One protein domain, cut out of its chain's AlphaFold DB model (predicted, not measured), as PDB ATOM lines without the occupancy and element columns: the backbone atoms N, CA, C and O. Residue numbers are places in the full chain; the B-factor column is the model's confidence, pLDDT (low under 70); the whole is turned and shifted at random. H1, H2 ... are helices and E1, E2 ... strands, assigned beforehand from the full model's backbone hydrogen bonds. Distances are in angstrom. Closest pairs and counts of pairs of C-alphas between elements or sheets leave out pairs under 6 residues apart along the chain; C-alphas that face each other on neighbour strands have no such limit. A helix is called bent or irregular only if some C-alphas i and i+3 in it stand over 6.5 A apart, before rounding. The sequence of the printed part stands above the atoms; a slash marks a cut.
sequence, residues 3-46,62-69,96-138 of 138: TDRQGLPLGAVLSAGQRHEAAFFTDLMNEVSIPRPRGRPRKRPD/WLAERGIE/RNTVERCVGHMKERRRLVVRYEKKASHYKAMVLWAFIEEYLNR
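AT A GLANCE: This is residues 3 to 46, 62 to 69 and 96 to 138 of the 138 residues of a protein of Salinibacter ruber (strain DSM 13855 / M31) (UniProt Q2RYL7). A short strand, E1, lies near the middle of a mostly helical domain, with H1, H3 and H5 standing round it. H3 stands about perpendicular to H5 and comes nearest to it with Met 106, close to Ala 130 partway along H5; little H4 follows just after H3, while H2 lies apart from the other elements, its centre the farthest from the mean of the C-alphas. The printed part has 95 residues with one named strand and five named helices, in the order E1 H1 H2 H3 H4 H5. It is only just compact, close to loose, with a radius of gyration of the C-alphas of 14.4 A and spans of 39 by 33 by 25 A.

HOW THE PARTS SIT: Look first at E1, residues 9 to 11, which pairs with no named strand. Its Gly 11 comes closest to Glu 31 of H1, residues 21 to 31, with C-alphas 6.1 A apart. H2, residues 62 to 65, is only just apart from H1, the closest C-alphas being 8.2 A apart. For H3, residues 96 to 108, the C-alphas closest to E1 are Cys 102 and Pro 9, 7.1 A. H4, residues 110 to 114, only just touches H3, with 3 pairs of C-alphas within 8 A, and only at the corner; the closest are Lys 107 and Val 113, 5.7 A. In H5, residues 120 to 136, residues 123 to 127 alone touch H4, only just, with 3 pairs; the closest C-alphas are Leu 112 and Val 127, 7.0 A. H3 and H5 are close but not clearly touching, C-alphas 106 and 130 being 7.1 A apart, about perpendicular at 72 degrees, only just more than steep. Pro 9 of E1 and Phe 131 of H5 are their closest C-alphas, 6.1 A. In H3, H4 and H5 each O i to N i+4 pair is within hydrogen-bond range, in H1 4 of 7 are, and H2 is too short for such a pair.

IN THESE COORDINATES: Find C-alpha 9 at (178.236, 181.865, 111.389), where E1 begins. H1 runs 15.0 A and is irregular, C-alphas 23 and 26 being 7.6 A apart. H3 runs 19.4 A from C-alpha 96 at (168.747, 176.843, 104.800), and H5 24.5 A to C-alpha 136 at (189.966, 182.491, 109.317).

THE WHOLE: The C-alphas of Gln 18 and Arg 38, the two farthest apart, are 41.2 A from each other. Residues 47 to 61 are not printed, a gap of 13.5 A between C-alphas 46 and 62, nor are 70 to 95, a gap of 14.0 A between C-alphas 69 and 96. Of the links printed whole, none is long. No printed residue is under 70 in pLDDT.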
ATOM      1  N   THR A   3     173.453 181.858 110.271       92.12
ATOM      2  CA  THR A   3     174.520 181.964 109.275       92.12
ATOM      3  C   THR A   3     174.134 182.948 108.180       92.12
ATOM      4  O   THR A   3     172.951 183.228 107.978       92.12
ATOM      5  N   ASP A   4     175.127 183.469 107.467       90.81
ATOM      6  CA  ASP A   4     174.887 184.130 106.187       90.81
ATOM      7  C   ASP A   4     174.606 183.105 105.070       90.81
ATOM      8  O   ASP A   4     174.577 181.888 105.290       90.81
ATOM      9  N   ARG A   5     174.411 183.602 103.843       88.94
ATOM     10  CA  ARG A   5     174.143 182.768 102.663       88.94
ATOM     11  C   ARG A   5     175.355 181.932 102.228       88.94
ATOM     12  O   ARG A   5     175.212 180.963 101.490       88.94
ATOM     13  N   GLN A   6     176.549 182.291 102.671       88.19
ATOM     14  CA  GLN A   6     177.789 181.581 102.394       88.19
ATOM     15  C   GLN A   6     178.059 180.499 103.456       88.19
ATOM     16  O   GLN A   6     178.977 179.696 103.289       88.19
ATOM     17  N   GLY A   7     177.259 180.425 104.524       88.62
ATOM     18  CA  GLY A   7     177.432 179.484 105.633       88.62
ATOM     19  C   GLY A   7     178.371 179.985 106.731       88.62
ATOM     20  O   GLY A   7     178.767 179.197 107.586       88.62
ATOM     21  N   LEU A   8     178.721 181.270 106.720       90.06
ATOM     22  CA  LEU A   8     179.514 181.905 107.759       90.06
ATOM     23  C   LEU A   8     178.636 182.138 108.997       90.06
ATOM     24  O   LEU A   8     177.552 182.721 108.875       90.06
ATOM     25  N   PRO A   9     179.049 181.698 110.195       92.19
ATOM     26  CA  PRO A   9     178.236 181.865 111.389       92.19
ATOM     27  C   PRO A   9     178.182 183.336 111.827       92.19
ATOM     28  O   PRO A   9     179.199 183.986 112.035       92.19
ATOM     29  N   LEU A  10     176.976 183.876 111.991       91.19
ATOM     30  CA  LEU A  10     176.745 185.269 112.395       91.19
ATOM     31  C   LEU A  10     176.417 185.411 113.884       91.19
ATOM     32  O   LEU A  10     176.623 186.476 114.459       91.19
ATOM     33  N   GLY A  11     175.871 184.366 114.506       90.75
ATOM     34  CA  GLY A  11     175.447 184.420 115.903       90.75
ATOM     35  C   GLY A  11     174.943 183.086 116.441       90.75
ATOM     36  O   GLY A  11     174.455 182.228 115.697       90.75
ATOM     37  N   ALA A  12     175.040 182.909 117.758       92.06
ATOM     38  CA  ALA A  12     174.517 181.744 118.457       92.06
ATOM     39  C   ALA A  12     174.054 182.099 119.869       92.06
ATOM     40  O   ALA A  12     174.827 182.536 120.722       92.06
ATOM     41  N   VAL A  13     172.792 181.768 120.131       91.81
ATOM     42  CA  VAL A  13     172.191 181.800 121.460       91.81
ATOM     43  C   VAL A  13     172.141 180.380 122.005       91.81
ATOM     44  O   VAL A  13     171.794 179.439 121.290       91.81
ATOM     45  N   LEU A  14     172.506 180.229 123.276       90.19
ATOM     46  CA  LEU A  14     172.400 178.968 123.997       90.19
ATOM     47  C   LEU A  14     171.045 178.895 124.696       90.19
ATOM     48  O   LEU A  14     170.693 179.797 125.455       90.19
ATOM     49  N   SER A  15     170.318 177.803 124.480       86.81
ATOM     50  CA  SER A  15     169.091 177.496 125.206       86.81
ATOM     51  C   SER A  15     169.351 176.506 126.342       86.81
ATOM     52  O   SER A  15     170.285 175.699 126.310       86.81
ATOM     53  N   ALA A  16     168.488 176.540 127.358       82.50
ATOM     54  CA  ALA A  16     168.346 175.409 128.265       82.50
ATOM     55  C   ALA A  16     167.699 174.235 127.511       82.50
ATOM     56  O   ALA A  16     166.828 174.452 126.668       82.50
ATOM     57  N   GLY A  17     168.074 172.994 127.840       74.19
ATOM     58  CA  GLY A  17     167.688 171.804 127.063       74.19
ATOM     59  C   GLY A  17     166.180 171.537 126.925       74.19
ATOM     60  O   GLY A  17     165.791 170.776 126.053       74.19
ATOM     61  N   GLN A  18     165.340 172.170 127.750       75.88
ATOM     62  CA  GLN A  18     163.879 171.991 127.770       75.88
ATOM     63  C   GLN A  18     163.102 173.135 127.092       75.88
ATOM     64  O   GLN A  18     161.883 173.213 127.221       75.88
ATOM     65  N   ARG A  19     163.773 174.073 126.407       79.44
ATOM     66  CA  ARG A  19     163.096 175.201 125.746       79.44
ATOM     67  C   ARG A  19     163.116 175.072 124.228       79.44
ATOM     68  O   ARG A  19     164.154 174.801 123.633       79.44
ATOM     69  N   HIS A  20     161.971 175.355 123.611       81.44
ATOM     70  CA  HIS A  20     161.855 175.451 122.160       81.44
ATOM     71  C   HIS A  20     162.740 176.575 121.613       81.44
ATOM     72  O   HIS A  20     162.700 177.699 122.111       81.44
ATOM     73  N   GLU A  21     163.486 176.288 120.548       83.44
ATOM     74  CA  GLU A  21     164.392 177.254 119.910       83.44
ATOM     75  C   GLU A  21     163.677 178.519 119.437       83.44
ATOM     76  O   GLU A  21     164.233 179.612 119.528       83.44
ATOM     77  N   ALA A  22     162.417 178.383 119.007       87.19
ATOM     78  CA  ALA A  22     161.578 179.504 118.606       87.19
ATOM     79  C   ALA A  22     161.537 180.599 119.681       87.19
ATOM     80  O   ALA A  22     161.575 181.765 119.326       87.19
ATOM     81  N   ALA A  23     161.555 180.255 120.976       88.88
ATOM     82  CA  ALA A  23     161.536 181.233 122.067       88.88
ATOM     83  C   ALA A  23     162.763 182.166 122.092       88.88
ATOM     84  O   ALA A  23     162.685 183.249 122.659       88.88
ATOM     85  N   PHE A  24     163.873 181.765 121.467       91.31
ATOM     86  CA  PHE A  24     165.119 182.534 121.393       91.31
ATOM     87  C   PHE A  24     165.324 183.201 120.029       91.31
ATOM     88  O   PHE A  24     166.397 183.739 119.760       91.31
ATOM     89  N   PHE A  25     164.320 183.156 119.146       92.75
ATOM     90  CA  PHE A  25     164.420 183.703 117.794       92.75
ATOM     91  C   PHE A  25     164.810 185.185 117.808       92.75
ATOM     92  O   PHE A  25     165.749 185.597 117.133       92.75
ATOM     93  N   THR A  26     164.118 185.981 118.621       93.19
ATOM     94  CA  THR A  26     164.384 187.413 118.782       93.19
ATOM     95  C   THR A  26     165.771 187.694 119.332       93.19
ATOM     96  O   THR A  26     166.460 188.568 118.810       93.19
ATOM     97  N   ASP A  27     166.198 186.938 120.341       92.69
ATOM     98  CA  ASP A  27     167.528 187.090 120.935       92.69
ATOM     99  C   ASP A  27     168.609 186.821 119.888       92.69
ATOM    100  O   ASP A  27     169.519 187.628 119.705       92.69
ATOM    101  N   LEU A  28     168.449 185.736 119.124       92.56
ATOM    102  CA  LEU A  28     169.369 185.363 118.057       92.56
ATOM    103  C   LEU A  28     169.436 186.433 116.966       92.56
ATOM    104  O   LEU A  28     170.527 186.791 116.533       92.56
ATOM    105  N   MET A  29     168.288 186.958 116.539       93.38
ATOM    106  CA  MET A  29     168.221 187.995 115.511       93.38
ATOM    107  C   MET A  29     168.817 189.332 115.972       93.38
ATOM    108  O   MET A  29     169.369 190.068 115.156       93.38
ATOM    109  N   ASN A  30     168.747 189.646 117.267       91.06
ATOM    110  CA  ASN A  30     169.317 190.871 117.829       91.06
ATOM    111  C   ASN A  30     170.850 190.812 117.975       91.06
ATOM    112  O   ASN A  30     171.511 191.854 117.926       91.06
ATOM    113  N   GLU A  31     171.432 189.615 118.119       87.56
ATOM    114  CA  GLU A  31     172.892 189.433 118.145       87.56
ATOM    115  C   GLU A  31     173.544 189.704 116.775       87.56
ATOM    116  O   GLU A  31     174.728 190.040 116.700       87.56
ATOM    117  N   VAL A  32     172.771 189.638 115.689       85.94
ATOM    118  CA  VAL A  32     173.271 189.721 114.313       85.94
ATOM    119  C   VAL A  32     173.960 191.050 114.025       85.94
ATOM    120  O   VAL A  32     173.488 192.139 114.364       85.94
ATOM    121  N   SER A  33     175.089 190.967 113.331       86.12
ATOM    122  CA  SER A  33     175.795 192.113 112.774       86.12
ATOM    123  C   SER A  33     176.301 191.743 111.387       86.12
ATOM    124  O   SER A  33     177.248 190.981 111.262       86.12
ATOM    125  N   ILE A  34     175.650 192.259 110.346       87.00
ATOM    126  CA  ILE A  34     175.986 191.972 108.948       87.00
ATOM    127  C   ILE A  34     176.993 193.029 108.473       87.00
ATOM    128  O   ILE A  34     176.634 194.219 108.434       87.00
ATOM    129  N   PRO A  35     178.235 192.638 108.131       83.06
ATOM    130  CA  PRO A  35     179.241 193.560 107.622       83.06
ATOM    131  C   PRO A  35     178.764 194.292 106.364       83.06
ATOM    132  O   PRO A  35     177.982 193.769 105.569       83.06
ATOM    133  N   ARG A  36     179.233 195.526 106.184       84.88
ATOM    134  CA  ARG A  36     179.003 196.316 104.970       84.88
ATOM    135  C   ARG A  36     180.319 196.940 104.516       84.88
ATOM    136  O   ARG A  36     181.109 197.297 105.388       84.88
ATOM    137  N   PRO A  37     180.521 197.161 103.203       86.00
ATOM    138  CA  PRO A  37     181.738 197.798 102.696       86.00
ATOM    139  C   PRO A  37     182.025 199.171 103.319       86.00
ATOM    140  O   PRO A  37     183.178 199.556 103.468       86.00
ATOM    141  N   ARG A  38     180.981 199.923 103.698       90.69
ATOM    142  CA  ARG A  38     181.123 201.231 104.345       90.69
ATOM    143  C   ARG A  38     180.012 201.483 105.366       90.69
ATOM    144  O   ARG A  38     178.854 201.126 105.140       90.69
ATOM    145  N   GLY A  39     180.368 202.155 106.461       91.06
ATOM    146  CA  GLY A  39     179.449 202.570 107.526       91.06
ATOM    147  C   GLY A  39     179.177 201.493 108.581       91.06
ATOM    148  O   GLY A  39     179.804 200.437 108.605       91.06
ATOM    149  N   ARG A  40     178.227 201.769 109.485       89.44
ATOM    150  CA  ARG A  40     177.863 200.854 110.583       89.44
ATOM    151  C   ARG A  40     177.352 199.511 110.030       89.44
ATOM    152  O   ARG A  40     176.573 199.538 109.074       89.44
ATOM    153  N   PRO A  41     177.692 198.353 110.621       89.81
ATOM    154  CA  PRO A  41     177.100 197.072 110.236       89.81
ATOM    155  C   PRO A  41     175.565 197.094 110.260       89.81
ATOM    156  O   PRO A  41     174.948 197.787 111.077       89.81
ATOM    157  N   ARG A  42     174.934 196.336 109.359       90.25
ATOM    158  CA  ARG A  42     173.476 196.153 109.361       90.25
ATOM    159  C   ARG A  42     173.068 195.263 110.533       90.25
ATOM    160  O   ARG A  42     173.703 194.252 110.800       90.25
ATOM    161  N   LYS A  43     171.960 195.615 111.186       89.00
ATOM    162  CA  LYS A  43     171.341 194.823 112.266       89.00
ATOM    163  C   LYS A  43     170.132 193.998 111.819       89.00
ATOM    164  O   LYS A  43     169.567 193.270 112.618       89.00
ATOM    165  N   ARG A  44     169.733 194.109 110.548       89.56
ATOM    166  CA  ARG A  44     168.622 193.345 109.967       89.56
ATOM    167  C   ARG A  44     168.988 192.786 108.586       89.56
ATOM    168  O   ARG A  44     169.507 193.560 107.765       89.56
ATOM    169  N   PRO A  45     168.741 191.492 108.322       91.50
ATOM    170  CA  PRO A  45     168.846 190.912 106.986       91.50
ATOM    171  C   PRO A  45     167.651 191.309 106.110       91.50
ATOM    172  O   PRO A  45     166.673 191.860 106.609       91.50
ATOM    173  N   ASP A  46     167.747 191.043 104.808       91.62
ATOM    174  CA  ASP A  46     166.640 191.244 103.861       91.62
ATOM    175  C   ASP A  46     165.613 190.102 103.942       91.62
ATOM    176  O   ASP A  46     164.408 190.335 103.900       91.62
ATOM    177  N   TRP A  62     156.884 189.881 114.040       94.75
ATOM    178  CA  TRP A  62     158.159 190.522 114.365       94.75
ATOM    179  C   TRP A  62     159.024 190.781 113.121       94.75
ATOM    180  O   TRP A  62     159.647 191.842 113.013       94.75
ATOM    181  N   LEU A  63     159.045 189.826 112.181       94.12
ATOM    182  CA  LEU A  63     159.737 189.942 110.895       94.12
ATOM    183  C   LEU A  63     159.083 190.993 109.988       94.12
ATOM    184  O   LEU A  63     159.781 191.864 109.466       94.12
ATOM    185  N   ALA A  64     157.753 190.961 109.862       92.81
ATOM    186  CA  ALA A  64     156.990 191.905 109.050       92.81
ATOM    187  C   ALA A  64     157.154 193.357 109.533       92.81
ATOM    188  O   ALA A  64     157.448 194.236 108.727       92.81
ATOM    189  N   GLU A  65     157.074 193.598 110.847       94.69
ATOM    190  CA  GLU A  65     157.310 194.914 111.467       94.69
ATOM    191  C   GLU A  65     158.698 195.489 111.142       94.69
ATOM    192  O   GLU A  65     158.899 196.702 111.146       94.69
ATOM    193  N   ARG A  66     159.676 194.624 110.857       93.44
ATOM    194  CA  ARG A  66     161.061 195.009 110.548       93.44
ATOM    195  C   ARG A  66     161.365 195.033 109.056       93.44
ATOM    196  O   ARG A  66     162.492 195.391 108.695       93.44
ATOM    197  N   GLY A  67     160.387 194.695 108.213       93.12
ATOM    198  CA  GLY A  67     160.552 194.565 106.769       93.12
ATOM    199  C   GLY A  67     161.501 193.431 106.381       93.12
ATOM    200  O   GLY A  67     162.219 193.561 105.396       93.12
ATOM    201  N   ILE A  68     161.563 192.367 107.187       93.44
ATOM    202  CA  ILE A  68     162.387 191.186 106.919       93.44
ATOM    203  C   ILE A  68     161.489 190.119 106.300       93.44
ATOM    204  O   ILE A  68     160.472 189.736 106.881       93.44
ATOM    205  N   GLU A  69     161.868 189.609 105.136       93.06
ATOM    206  CA  GLU A  69     161.112 188.555 104.472       93.06
ATOM    207  C   GLU A  69     161.245 187.215 105.211       93.06
ATOM    208  O   GLU A  69     162.343 186.755 105.530       93.06
ATOM    209  N   ARG A  96     168.697 177.499 103.477       87.94
ATOM    210  CA  ARG A  96     168.747 176.843 104.800       87.94
ATOM    211  C   ARG A  96     169.836 175.765 104.888       87.94
ATOM    212  O   ARG A  96     170.429 175.582 105.944       87.94
ATOM    213  N   ASN A  97     170.195 175.109 103.785       89.81
ATOM    214  CA  ASN A  97     171.296 174.134 103.765       89.81
ATOM    215  C   ASN A  97     172.648 174.734 104.229       89.81
ATOM    216  O   ASN A  97     173.573 174.020 104.608       89.81
ATOM    217  N   THR A  98     172.812 176.057 104.185       91.62
ATOM    218  CA  THR A  98     174.020 176.734 104.686       91.62
ATOM    219  C   THR A  98     174.164 176.598 106.202       91.62
ATOM    220  O   THR A  98     175.244 176.237 106.671       91.62
ATOM    221  N   VAL A  99     173.076 176.788 106.961       90.56
ATOM    222  CA  VAL A  99     173.100 176.641 108.422       90.56
ATOM    223  C   VAL A  99     173.317 175.185 108.818       90.56
ATOM    224  O   VAL A  99     174.075 174.913 109.743       90.56
ATOM    225  N   GLU A 100     172.724 174.240 108.083       91.19
ATOM    226  CA  GLU A 100     172.886 172.802 108.331       91.19
ATOM    227  C   GLU A 100     174.344 172.358 108.144       91.19
ATOM    228  O   GLU A 100     174.902 171.701 109.025       91.19
ATOM    229  N   ARG A 101     174.992 172.786 107.051       91.81
ATOM    230  CA  ARG A 101     176.423 172.537 106.809       91.81
ATOM    231  C   ARG A 101     177.306 173.167 107.879       91.81
ATOM    232  O   ARG A 101     178.189 172.501 108.408       91.81
ATOM    233  N   CYS A 102     177.025 174.412 108.255       91.81
ATOM    234  CA  CYS A 102     177.753 175.112 109.311       91.81
ATOM    235  C   CYS A 102     177.662 174.364 110.656       91.81
ATOM    236  O   CYS A 102     178.672 174.123 111.315       91.81
ATOM    237  N   VAL A 103     176.461 173.906 111.038       90.19
ATOM    238  CA  VAL A 103     176.273 173.051 112.223       90.19
ATOM    239  C   VAL A 103     177.020 171.722 112.071       90.19
ATOM    240  O   VAL A 103     177.593 171.242 113.048       90.19
ATOM    241  N   GLY A 104     177.031 171.129 110.875       91.62
ATOM    242  CA  GLY A 104     177.813 169.934 110.555       91.62
ATOM    243  C   GLY A 104     179.300 170.116 110.865       91.62
ATOM    244  O   GLY A 104     179.844 169.369 111.677       91.62
ATOM    245  N   HIS A 105     179.917 171.175 110.342       90.19
ATOM    246  CA  HIS A 105     181.318 171.507 110.617       90.19
ATOM    247  C   HIS A 105     181.586 171.791 112.100       90.19
ATOM    248  O   HIS A 105     182.627 171.426 112.649       90.19
ATOM    249  N   MET A 106     180.638 172.401 112.814       90.50
ATOM    250  CA  MET A 106     180.770 172.557 114.269       90.50
ATOM    251  C   MET A 106     180.752 171.217 114.999       90.50
ATOM    252  O   MET A 106     181.456 171.057 115.995       90.50
ATOM    253  N   LYS A 107     179.981 170.242 114.508       89.00
ATOM    254  CA  LYS A 107     179.899 168.903 115.099       89.00
ATOM    255  C   LYS A 107     181.150 168.051 114.865       89.00
ATOM    256  O   LYS A 107     181.369 167.113 115.622       89.00
ATOM    257  N   GLU A 108     182.007 168.384 113.904       91.88
ATOM    258  CA  GLU A 108     183.315 167.722 113.748       91.88
ATOM    259  C   GLU A 108     184.225 167.974 114.964       91.88
ATOM    260  O   GLU A 108     185.051 167.141 115.346       91.88
ATOM    261  N   ARG A 109     184.027 169.104 115.653       91.81
ATOM    262  CA  ARG A 109     184.764 169.451 116.868       91.81
ATOM    263  C   ARG A 109     184.162 168.704 118.057       91.81
ATOM    264  O   ARG A 109     183.212 169.171 118.690       91.81
ATOM    265  N   ARG A 110     184.773 167.571 118.428       92.12
ATOM    266  CA  ARG A 110     184.344 166.717 119.560       92.12
ATOM    267  C   ARG A 110     184.060 167.510 120.839       92.12
ATOM    268  O   ARG A 110     183.125 167.185 121.567       92.12
ATOM    269  N   ARG A 111     184.832 168.571 121.097       93.44
ATOM    270  CA  ARG A 111     184.660 169.424 122.275       93.44
ATOM    271  C   ARG A 111     183.288 170.104 122.339       93.44
ATOM    272  O   ARG A 111     182.677 170.125 123.404       93.44
ATOM    273  N   LEU A 112     182.791 170.593 121.199       92.06
ATOM    274  CA  LEU A 112     181.478 171.233 121.096       92.06
ATOM    275  C   LEU A 112     180.344 170.212 121.217       92.06
ATOM    276  O   LEU A 112     179.355 170.472 121.894       92.06
ATOM    277  N   VAL A 113     180.498 169.034 120.610       91.56
ATOM    278  CA  VAL A 113     179.471 167.978 120.662       91.56
ATOM    279  C   VAL A 113     179.278 167.457 122.081       91.56
ATOM    280  O   VAL A 113     178.148 167.368 122.555       91.56
ATOM    281  N   VAL A 114     180.378 167.130 122.763       90.94
ATOM    282  CA  VAL A 114     180.341 166.571 124.122       90.94
ATOM    283  C   VAL A 114     179.958 167.631 125.159       90.94
ATOM    284  O   VAL A 114     179.430 167.281 126.208       90.94
ATOM    285  N   ARG A 115     180.168 168.923 124.858       90.19
ATOM    286  CA  ARG A 115     179.976 170.047 125.788       90.19
ATOM    287  C   ARG A 115     180.785 169.859 127.074       90.19
ATOM    288  O   ARG A 115     180.228 169.747 128.164       90.19
ATOM    289  N   TYR A 116     182.112 169.822 126.953       90.00
ATOM    290  CA  TYR A 116     183.004 169.636 128.111       90.00
ATOM    291  C   TYR A 116     182.857 170.732 129.178       90.00
ATOM    292  O   TYR A 116     183.204 170.539 130.343       90.00
ATOM    293  N   GLU A 117     182.368 171.904 128.792       93.75
ATOM    294  CA  GLU A 117     182.253 173.064 129.657       93.75
ATOM    295  C   GLU A 117     181.049 172.962 130.598       93.75
ATOM    296  O   GLU A 117     179.895 172.966 130.178       93.75
ATOM    297  N   LYS A 118     181.315 173.005 131.908       90.31
ATOM    298  CA  LYS A 118     180.266 173.017 132.942       90.31
ATOM    299  C   LYS A 118     179.427 174.303 132.950       90.31
ATOM    300  O   LYS A 118     178.261 174.279 133.331       90.31
ATOM    301  N   LYS A 119     180.024 175.445 132.583       93.44
ATOM    302  CA  LYS A 119     179.357 176.759 132.562       93.44
ATOM    303  C   LYS A 119     178.929 177.120 131.141       93.44
ATOM    304  O   LYS A 119     179.737 177.048 130.218       93.44
ATOM    305  N   ALA A 120     177.703 177.625 130.994       92.06
ATOM    306  CA  ALA A 120     177.173 178.077 129.705       92.06
ATOM    307  C   ALA A 120     178.022 179.190 129.065       92.06
ATOM    308  O   ALA A 120     178.189 179.204 127.852       92.06
ATOM    309  N   SER A 121     178.612 180.087 129.865       94.12
ATOM    310  CA  SER A 121     179.514 181.133 129.366       94.12
ATOM    311  C   SER A 121     180.771 180.560 128.710       94.12
ATOM    312  O   SER A 121     181.155 181.009 127.635       94.12
ATOM    313  N   HIS A 122     181.381 179.535 129.314       95.50
ATOM    314  CA  HIS A 122     182.555 178.866 128.751       95.50
ATOM    315  C   HIS A 122     182.182 178.088 127.487       95.50
ATOM    316  O   HIS A 122     182.896 178.164 126.493       95.50
ATOM    317  N   TYR A 123     181.036 177.399 127.488       94.25
ATOM    318  CA  TYR A 123     180.553 176.721 126.286       94.25
ATOM    319  C   TYR A 123     180.289 177.719 125.147       94.25
ATOM    320  O   TYR A 123     180.728 177.500 124.020       94.25
ATOM    321  N   LYS A 124     179.650 178.865 125.442       93.50
ATOM    322  CA  LYS A 124     179.442 179.944 124.462       93.50
ATOM    323  C   LYS A 124     180.777 180.457 123.928       93.50
ATOM    324  O   LYS A 124     180.901 180.641 122.725       93.50
ATOM    325  N   ALA A 125     181.778 180.637 124.791       94.88
ATOM    326  CA  ALA A 125     183.118 181.043 124.370       94.88
ATOM    327  C   ALA A 125     183.746 180.031 123.399       94.88
ATOM    328  O   ALA A 125     184.308 180.442 122.391       94.88
ATOM    329  N   MET A 126     183.582 178.724 123.633       95.75
ATOM    330  CA  MET A 126     184.067 177.698 122.700       95.75
ATOM    331  C   MET A 126     183.330 177.710 121.358       95.75
ATOM    332  O   MET A 126     183.955 177.515 120.318       95.75
ATOM    333  N   VAL A 127     182.019 177.968 121.355       94.31
ATOM    334  CA  VAL A 127     181.252 178.148 120.112       94.31
ATOM    335  C   VAL A 127     181.760 179.368 119.339       94.31
ATOM    336  O   VAL A 127     182.010 179.270 118.142       94.31
ATOM    337  N   LEU A 128     181.971 180.499 120.018       93.81
ATOM    338  CA  LEU A 128     182.509 181.713 119.397       93.81
ATOM    339  C   LEU A 128     183.947 181.521 118.899       93.81
ATOM    340  O   LEU A 128     184.300 182.047 117.851       93.81
ATOM    341  N   TRP A 129     184.762 180.736 119.601       94.62
ATOM    342  CA  TRP A 129     186.094 180.363 119.130       94.62
ATOM    343  C   TRP A 129     186.026 179.587 117.811       94.62
ATOM    344  O   TRP A 129     186.717 179.926 116.854       94.62
ATOM    345  N   ALA A 130     185.131 178.600 117.722       93.81
ATOM    346  CA  ALA A 130     184.908 177.867 116.480       93.81
ATOM    347  C   ALA A 130     184.371 178.764 115.354       93.81
ATOM    348  O   ALA A 130     184.670 178.511 114.190       93.81
ATOM    349  N   PHE A 131     183.615 179.820 115.682       93.00
ATOM    350  CA  PHE A 131     183.236 180.822 114.686       93.00
ATOM    351  C   PHE A 131     184.483 181.523 114.164       93.00
ATOM    352  O   PHE A 131     184.678 181.552 112.961       93.00
ATOM    353  N   ILE A 132     185.358 182.027 115.037       92.75
ATOM    354  CA  ILE A 132     186.588 182.711 114.612       92.75
ATOM    355  C   ILE A 132     187.433 181.812 113.700       92.75
ATOM    356  O   ILE A 132     187.860 182.263 112.644       92.75
ATOM    357  N   GLU A 133     187.617 180.538 114.051       91.75
ATOM    358  CA  GLU A 133     188.312 179.578 113.181       91.75
ATOM    359  C   GLU A 133     187.653 179.451 111.800       91.75
ATOM    360  O   GLU A 133     188.346 179.456 110.788       91.75
ATOM    361  N   GLU A 134     186.322 179.367 111.736       89.69
ATOM    362  CA  GLU A 134     185.580 179.300 110.469       89.69
ATOM    363  C   GLU A 134     185.754 180.571 109.620       89.69
ATOM    364  O   GLU A 134     185.808 180.484 108.397       89.69
ATOM    365  N   TYR A 135     185.870 181.746 110.250       89.56
ATOM    366  CA  TYR A 135     186.157 183.003 109.548       89.56
ATOM    367  C   TYR A 135     187.588 183.060 109.013       89.56
ATOM    368  O   TYR A 135     187.807 183.676 107.978       89.56
ATOM    369  N   LEU A 136     188.556 182.470 109.718       90.31
ATOM    370  CA  LEU A 136     189.966 182.491 109.317       90.31
ATOM    371  C   LEU A 136     190.288 181.485 108.206       90.31
ATOM    372  O   LEU A 136     191.247 181.680 107.470       90.31
ATOM    373  N   ASN A 137     189.506 180.413 108.097       84.19
ATOM    374  CA  ASN A 137     189.713 179.355 107.108       84.19
ATOM    375  C   ASN A 137     188.991 179.615 105.768       84.19
ATOM    376  O   ASN A 137     188.898 178.704 104.945       84.19
ATOM    377  N   ARG A 138     188.460 180.825 105.558       74.69
ATOM    378  CA  ARG A 138     187.754 181.261 104.344       74.69
ATOM    379  C   ARG A 138     188.459 182.442 103.700       74.69
ATOM    380  O   ARG A 138     188.457 182.477 102.452       74.69
TER     381      ARG A 138